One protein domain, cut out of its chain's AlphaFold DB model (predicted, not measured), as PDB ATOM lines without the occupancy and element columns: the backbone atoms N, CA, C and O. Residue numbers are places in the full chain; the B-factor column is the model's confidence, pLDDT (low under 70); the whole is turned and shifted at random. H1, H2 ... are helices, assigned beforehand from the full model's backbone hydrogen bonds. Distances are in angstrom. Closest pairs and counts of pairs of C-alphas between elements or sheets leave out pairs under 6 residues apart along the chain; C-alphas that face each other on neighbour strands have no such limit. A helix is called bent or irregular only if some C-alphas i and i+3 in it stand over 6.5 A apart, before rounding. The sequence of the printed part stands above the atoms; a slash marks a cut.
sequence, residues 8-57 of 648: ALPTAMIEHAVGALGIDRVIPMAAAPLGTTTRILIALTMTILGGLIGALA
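AT A GLANCE: This is residues 8 to 57 of the 648 residues of an uncharacterized protein of Novosphingobium malaysiense (UniProt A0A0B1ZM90). The model is an open U of helices: the long helix H3 makes one side, the short helices H1 and H2 follow one another along the other side, and residues 30 to 35 join the two sides at one end. The middle is empty, and H3 runs back past H2 and H1 without contact with either. The printed part has 50 residues, with three named helices in the order H1, H2, H3 and no named strand; its class is all helix, with 39 residues in the named helices. It is loose, with a radius of gyration of the C-alphas of 13.5 A, and the C-alphas span 34 by 24 by 15 A.

HOW THE PARTS SIT: The longest helix is H3, residues 36 to 57, and it touches no helix. H2, residues 23 to 29, is apart from H3, with no C-alpha of the one within 8 A of the other. H1, residues 11 to 20, is apart from H3 by the same measure. H1 and H2 are close but not clearly touching, with 1 pair of C-alphas within 8 A; their closest C-alphas, those of Val 18 and Asp 24, are 6.9 A apart. Their centres are 14.6 A apart, and they run the same way at a steep tilt of 61 degrees. In H1 and H3 every O i to N i+4 pair is within hydrogen-bond range, while in H2 1 of 3 such pairs is, beside 1 of 4 O i to N i+3 pairs.

IN THESE COORDINATES: H3 is 31.1 A long from first to last C-alpha, from C-alpha 36 at (19.456, -6.557, 11.102) to C-alpha 57 at (24.447, -21.085, -15.996). H2, residues 23 to 29, measures 11.0 A; it is neither bent nor irregular, but only just: C-alphas 25 and 28 are 6.4 A apart. H1, residues 11 to 20, measures 14.1 A and begins with C-alpha 11 at (9.747, -7.201, -16.444).

THE WHOLE: The two C-alphas farthest apart in the domain, those of Ala 32 and Ala 57, are 36.2 A apart, while the first and last printed C-alphas, those of Ala 8 and Ala 57, are 15.2 A apart. Residues 8 to 57 stand free: each of their C-alphas is more than 10 A from any C-alpha that is 8 or more residues away along the chain. The printed part has no cut. The link from H1 to H2 is tight, with 2 residues, and the link from H2 to H3 is short, with 6; no link is long. The mean pLDDT of the printed part is 82.4, and residues 26 to 33 are under 70. The mean pLDDT of H2 is 67, against 92 for H3.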
ATOM      1  N   ALA A   8      18.386  -7.200 -19.377       70.75
ATOM      2  CA  ALA A   8      17.961  -8.088 -20.461       70.75
ATOM      3  C   ALA A   8      16.753  -8.975 -20.109       70.75
ATOM      4  O   ALA A   8      16.224  -9.655 -20.989       70.75
ATOM      5  N   LEU A   9      16.322  -9.005 -18.844       75.75
ATOM      6  CA  LEU A   9      15.173  -9.803 -18.421       75.75
ATOM      7  C   LEU A   9      13.889  -8.967 -18.545       75.75
ATOM      8  O   LEU A   9      13.778  -7.930 -17.891       75.75
ATOM      9  N   PRO A  10      12.901  -9.399 -19.354       82.62
ATOM     10  CA  PRO A  10      11.621  -8.710 -19.455       82.62
ATOM     11  C   PRO A  10      10.958  -8.618 -18.080       82.62
ATOM     12  O   PRO A  10      10.846  -9.624 -17.375       82.62
ATOM     13  N   THR A  11      10.460  -7.438 -17.714       82.38
ATOM     14  CA  THR A  11       9.747  -7.201 -16.444       82.38
ATOM     15  C   THR A  11       8.597  -8.185 -16.229       82.38
ATOM     16  O   THR A  11       8.425  -8.688 -15.122       82.38
ATOM     17  N   ALA A  12       7.896  -8.574 -17.299       85.94
ATOM     18  CA  ALA A  12       6.834  -9.579 -17.258       85.94
ATOM     19  C   ALA A  12       7.304 -10.961 -16.755       85.94
ATOM     20  O   ALA A  12       6.550 -11.663 -16.084       85.94
ATOM     21  N   MET A  13       8.551 -11.364 -17.038       87.81
ATOM     22  CA  MET A  13       9.099 -12.618 -16.505       87.81
ATOM     23  C   MET A  13       9.387 -12.521 -15.010       87.81
ATOM     24  O   MET A  13       9.187 -13.498 -14.291       87.81
ATOM     25  N   ILE A  14       9.823 -11.352 -14.538       80.00
ATOM     26  CA  ILE A  14      10.063 -11.112 -13.113       80.00
ATOM     27  C   ILE A  14       8.726 -11.107 -12.363       80.00
ATOM     28  O   ILE A  14       8.615 -11.756 -11.330       80.00
ATOM     29  N   GLU A  15       7.687 -10.470 -12.909       88.00
ATOM     30  CA  GLU A  15       6.339 -10.480 -12.326       88.00
ATOM     31  C   GLU A  15       5.745 -11.891 -12.262       88.00
ATOM     32  O   GLU A  15       5.241 -12.301 -11.215       88.00
ATOM     33  N   HIS A  16       5.868 -12.679 -13.336       89.56
ATOM     34  CA  HIS A  16       5.427 -14.073 -13.325       89.56
ATOM     35  C   HIS A  16       6.231 -14.935 -12.352       89.56
ATOM     36  O   HIS A  16       5.643 -15.781 -11.682       89.56
ATOM     37  N   ALA A  17       7.546 -14.731 -12.247       80.38
ATOM     38  CA  ALA A  17       8.378 -15.454 -11.293       80.38
ATOM     39  C   ALA A  17       7.984 -15.105  -9.853       80.38
ATOM     40  O   ALA A  17       7.736 -16.006  -9.058       80.38
ATOM     41  N   VAL A  18       7.840 -13.818  -9.526       83.69
ATOM     42  CA  VAL A  18       7.427 -13.349  -8.193       83.69
ATOM     43  C   VAL A  18       6.019 -13.842  -7.840       83.69
ATOM     44  O   VAL A  18       5.800 -14.299  -6.717       83.69
ATOM     45  N   GLY A  19       5.089 -13.818  -8.801       90.06
ATOM     46  CA  GLY A  19       3.735 -14.347  -8.639       90.06
ATOM     47  C   GLY A  19       3.704 -15.867  -8.457       90.06
ATOM     48  O   GLY A  19       3.015 -16.364  -7.568       90.06
ATOM     49  N   ALA A  20       4.491 -16.611  -9.238       88.88
ATOM     50  CA  ALA A  20       4.575 -18.069  -9.149       88.88
ATOM     51  C   ALA A  20       5.280 -18.546  -7.869       88.88
ATOM     52  O   ALA A  20       4.874 -19.547  -7.284       88.88
ATOM     53  N   LEU A  21       6.307 -17.822  -7.409       82.06
ATOM     54  CA  LEU A  21       7.013 -18.095  -6.153       82.06
ATOM     55  C   LEU A  21       6.198 -17.688  -4.914       82.06
ATOM     56  O   LEU A  21       6.589 -18.016  -3.797       82.06
ATOM     57  N   GLY A  22       5.082 -16.969  -5.084       84.12
ATOM     58  CA  GLY A  22       4.232 -16.541  -3.974       84.12
ATOM     59  C   GLY A  22       4.923 -15.577  -3.006       84.12
ATOM     60  O   GLY A  22       4.462 -15.417  -1.879       84.12
ATOM     61  N   ILE A  23       6.008 -14.918  -3.434       78.44
ATOM     62  CA  ILE A  23       6.786 -13.983  -2.601       78.44
ATOM     63  C   ILE A  23       5.898 -12.822  -2.129       78.44
ATOM     64  O   ILE A  23       6.020 -12.375  -0.989       78.44
ATOM     65  N   ASP A  24       4.929 -12.413  -2.955       76.06
ATOM     66  CA  ASP A  24       3.936 -11.379  -2.628       76.06
ATOM     67  C   ASP A  24       3.069 -11.740  -1.399       76.06
ATOM     68  O   ASP A  24       2.568 -10.862  -0.703       76.06
ATOM     69  N   ARG A  25       2.944 -13.034  -1.054       73.69
ATOM     70  CA  ARG A  25       2.233 -13.490   0.157       73.69
ATOM     71  C   ARG A  25       3.093 -13.527   1.418       73.69
ATOM     72  O   ARG A  25       2.534 -13.517   2.510       73.69
ATOM     73  N   VAL A  26       4.419 -13.556   1.298       67.19
ATOM     74  CA  VAL A  26       5.329 -13.674   2.455       67.19
ATOM     75  C   VAL A  26       5.712 -12.299   3.013       67.19
ATOM     76  O   VAL A  26       5.927 -12.147   4.213       67.19
ATOM     77  N   ILE A  27       5.722 -11.265   2.168       63.06
ATOM     78  CA  ILE A  27       6.094  -9.896   2.552       63.06
ATOM     79  C   ILE A  27       5.099  -9.224   3.529       63.06
ATOM     80  O   ILE A  27       5.567  -8.566   4.460       63.06
ATOM     81  N   PRO A  28       3.759  -9.372   3.423       58.41
ATOM     82  CA  PRO A  28       2.848  -8.652   4.316       58.41
ATOM     83  C   PRO A  28       2.740  -9.238   5.736       58.41
ATOM     84  O   PRO A  28       2.260  -8.540   6.625       58.41
ATOM     85  N   MET A  29       3.213 -10.466   5.998       50.06
ATOM     86  CA  MET A  29       3.242 -11.032   7.363       50.06
ATOM     87  C   MET A  29       4.486 -10.642   8.178       50.06
ATOM     88  O   MET A  29       4.560 -10.917   9.372       50.06
ATOM     89  N   ALA A  30       5.439  -9.943   7.564       49.94
ATOM     90  CA  ALA A  30       6.712  -9.553   8.157       49.94
ATOM     91  C   ALA A  30       6.701  -8.133   8.770       49.94
ATOM     92  O   ALA A  30       7.725  -7.454   8.796       49.94
ATOM     93  N   ALA A  31       5.551  -7.656   9.262       48.16
ATOM     94  CA  ALA A  31       5.378  -6.305   9.816       48.16
ATOM     95  C   ALA A  31       5.903  -6.128  11.264       48.16
ATOM     96  O   ALA A  31       5.334  -5.381  12.056       48.16
ATOM     97  N   ALA A  32       7.016  -6.780  11.597       58.84
ATOM     98  CA  ALA A  32       7.899  -6.395  12.695       58.84
ATOM     99  C   ALA A  32       9.265  -6.060  12.077       58.84
ATOM    100  O   ALA A  32       9.587  -6.623  11.028       58.84
ATOM    101  N   PRO A  33      10.083  -5.159  12.654       69.69
ATOM    102  CA  PRO A  33      11.428  -4.928  12.150       69.69
ATOM    103  C   PRO A  33      12.217  -6.233  12.299       69.69
ATOM    104  O   PRO A  33      12.787  -6.496  13.352       69.69
ATOM    105  N   LEU A  34      12.212  -7.070  11.253       74.50
ATOM    106  CA  LEU A  34      13.123  -8.194  11.104       74.50
ATOM    107  C   LEU A  34      14.501  -7.628  11.390       74.50
ATOM    108  O   LEU A  34      14.956  -6.735  10.659       74.50
ATOM    109  N   GLY A  35      15.066  -8.071  12.515       87.94
ATOM    110  CA  GLY A  35      16.323  -7.569  13.039       87.94
ATOM    111  C   GLY A  35      17.369  -7.561  11.936       87.94
ATOM    112  O   GLY A  35      17.300  -8.345  10.983       87.94
ATOM    113  N   THR A  36      18.330  -6.652  12.041       85.31
ATOM    114  CA  THR A  36      19.456  -6.557  11.102       85.31
ATOM    115  C   THR A  36      20.068  -7.932  10.814       85.31
ATOM    116  O   THR A  36      20.320  -8.253   9.656       85.31
ATOM    117  N   THR A  37      20.153  -8.797  11.827       85.56
ATOM    118  CA  THR A  37      20.592 -10.196  11.728       85.56
ATOM    119  C   THR A  37      19.785 -11.027  10.729       85.56
ATOM    120  O   THR A  37      20.366 -11.694   9.876       85.56
ATOM    121  N   THR A  38      18.450 -10.968  10.749       88.19
ATOM    122  CA  THR A  38      17.633 -11.730   9.793       88.19
ATOM    123  C   THR A  38      17.781 -11.197   8.373       88.19
ATOM    124  O   THR A  38      17.796 -11.977   7.425       88.19
ATOM    125  N   ARG A  39      17.949  -9.880   8.204       84.62
ATOM    126  CA  ARG A  39      18.226  -9.293   6.882       84.62
ATOM    127  C   ARG A  39      19.568  -9.772   6.333       84.62
ATOM    128  O   ARG A  39      19.639 -10.104   5.155       84.62
ATOM    129  N   ILE A  40      20.589  -9.864   7.189       89.56
ATOM    130  CA  ILE A  40      21.903 -10.410   6.830       89.56
ATOM    131  C   ILE A  40      21.771 -11.881   6.424       89.56
ATOM    132  O   ILE A  40      22.249 -12.245   5.357       89.56
ATOM    133  N   LEU A  41      21.046 -12.710   7.184       91.06
ATOM    134  CA  LEU A  41      20.828 -14.121   6.829       91.06
ATOM    135  C   LEU A  41      20.088 -14.291   5.493       91.06
ATOM    136  O   LEU A  41      20.454 -15.141   4.677       91.06
ATOM    137  N   ILE A  42      19.076 -13.463   5.226       88.50
ATOM    138  CA  ILE A  42      18.370 -13.471   3.937       88.50
ATOM    139  C   ILE A  42      19.315 -13.051   2.802       88.50
ATOM    140  O   ILE A  42      19.317 -13.669   1.740       88.50
ATOM    141  N   ALA A  43      20.151 -12.035   3.022       91.81
ATOM    142  CA  ALA A  43      21.137 -11.612   2.033       91.81
ATOM    143  C   ALA A  43      22.178 -12.712   1.757       91.81
ATOM    144  O   ALA A  43      22.481 -12.989   0.596       91.81
ATOM    145  N   LEU A  44      22.675 -13.389   2.796       93.50
ATOM    146  CA  LEU A  44      23.661 -14.467   2.691       93.50
ATOM    147  C   LEU A  44      23.094 -15.671   1.932       93.50
ATOM    148  O   LEU A  44      23.698 -16.150   0.973       93.50
ATOM    149  N   THR A  45      21.882 -16.099   2.285       94.00
ATOM    150  CA  THR A  45      21.189 -17.199   1.593       94.00
ATOM    151  C   THR A  45      20.902 -16.869   0.129       94.00
ATOM    152  O   THR A  45      21.150 -17.702  -0.743       94.00
ATOM    153  N   MET A  46      20.467 -15.641  -0.177       93.88
ATOM    154  CA  MET A  46      20.280 -15.186  -1.559       93.88
ATOM    155  C   MET A  46      21.597 -15.093  -2.335       93.88
ATOM    156  O   MET A  46      21.621 -15.397  -3.526       93.88
ATOM    157  N   THR A  47      22.697 -14.731  -1.675       93.75
ATOM    158  CA  THR A  47      24.029 -14.671  -2.294       93.75
ATOM    159  C   THR A  47      24.522 -16.066  -2.665       93.75
ATOM    160  O   THR A  47      24.940 -16.284  -3.803       93.75
ATOM    161  N   ILE A  48      24.393 -17.033  -1.753       95.50
ATOM    162  CA  ILE A  48      24.745 -18.434  -2.011       95.50
ATOM    163  C   ILE A  48      23.885 -18.992  -3.152       95.50
ATOM    164  O   ILE A  48      24.409 -19.587  -4.096       95.50
ATOM    165  N   LEU A  49      22.570 -18.745  -3.121       94.56
ATOM    166  CA  LEU A  49      21.651 -19.218  -4.155       94.56
ATOM    167  C   LEU A  49      21.952 -18.589  -5.526       94.56
ATOM    168  O   LEU A  49      22.009 -19.296  -6.534       94.56
ATOM    169  N   GLY A  50      22.196 -17.278  -5.567       93.81
ATOM    170  CA  GLY A  50      22.592 -16.558  -6.776       93.81
ATOM    171  C   GLY A  50      23.923 -17.058  -7.341       93.81
ATOM    172  O   GLY A  50      24.037 -17.258  -8.552       93.81
ATOM    173  N   GLY A  51      24.896 -17.346  -6.472       94.38
ATOM    174  CA  GLY A  51      26.173 -17.956  -6.845       94.38
ATOM    175  C   GLY A  51      26.000 -19.337  -7.478       94.38
ATOM    176  O   GLY A  51      26.573 -19.607  -8.534       94.38
ATOM    177  N   LEU A  52      25.144 -20.187  -6.902       94.31
ATOM    178  CA  LEU A  52      24.879 -21.541  -7.399       94.31
ATOM    179  C   LEU A  52      24.177 -21.516  -8.769       94.31
ATOM    180  O   LEU A  52      24.588 -22.217  -9.699       94.31
ATOM    181  N   ILE A  53      23.174 -20.646  -8.938       93.62
ATOM    182  CA  ILE A  53      22.491 -20.437 -10.226       93.62
ATOM    183  C   ILE A  53      23.469 -19.884 -11.272       93.62
ATOM    184  O   ILE A  53      23.512 -20.381 -12.401       93.62
ATOM    185  N   GLY A  54      24.290 -18.896 -10.899       92.69
ATOM    186  CA  GLY A  54      25.315 -18.315 -11.766       92.69
ATOM    187  C   GLY A  54      26.353 -19.343 -12.219       92.69
ATOM    188  O   GLY A  54      26.668 -19.419 -13.409       92.69
ATOM    189  N   ALA A  55      26.823 -20.198 -11.309       92.25
ATOM    190  CA  ALA A  55      27.761 -21.276 -11.613       92.25
ATOM    191  C   ALA A  55      27.148 -22.331 -12.551       92.25
ATOM    192  O   ALA A  55      27.798 -22.764 -13.507       92.25
ATOM    193  N   LEU A  56      25.884 -22.718 -12.340       92.50
ATOM    194  CA  LEU A  56      25.165 -23.643 -13.224       92.50
ATOM    195  C   LEU A  56      24.962 -23.059 -14.628       92.50
ATOM    196  O   LEU A  56      25.197 -23.755 -15.620       92.50
ATOM    197  N   ALA A  57      24.575 -21.785 -14.723       90.38
ATOM    198  CA  ALA A  57      24.447 -21.085 -15.996       90.38
ATOM    199  C   ALA A  57      25.803 -21.004 -16.714       90.38
ATOM    200  O   ALA A  57      25.913 -21.431 -17.865       90.38
TER     201      ALA A  57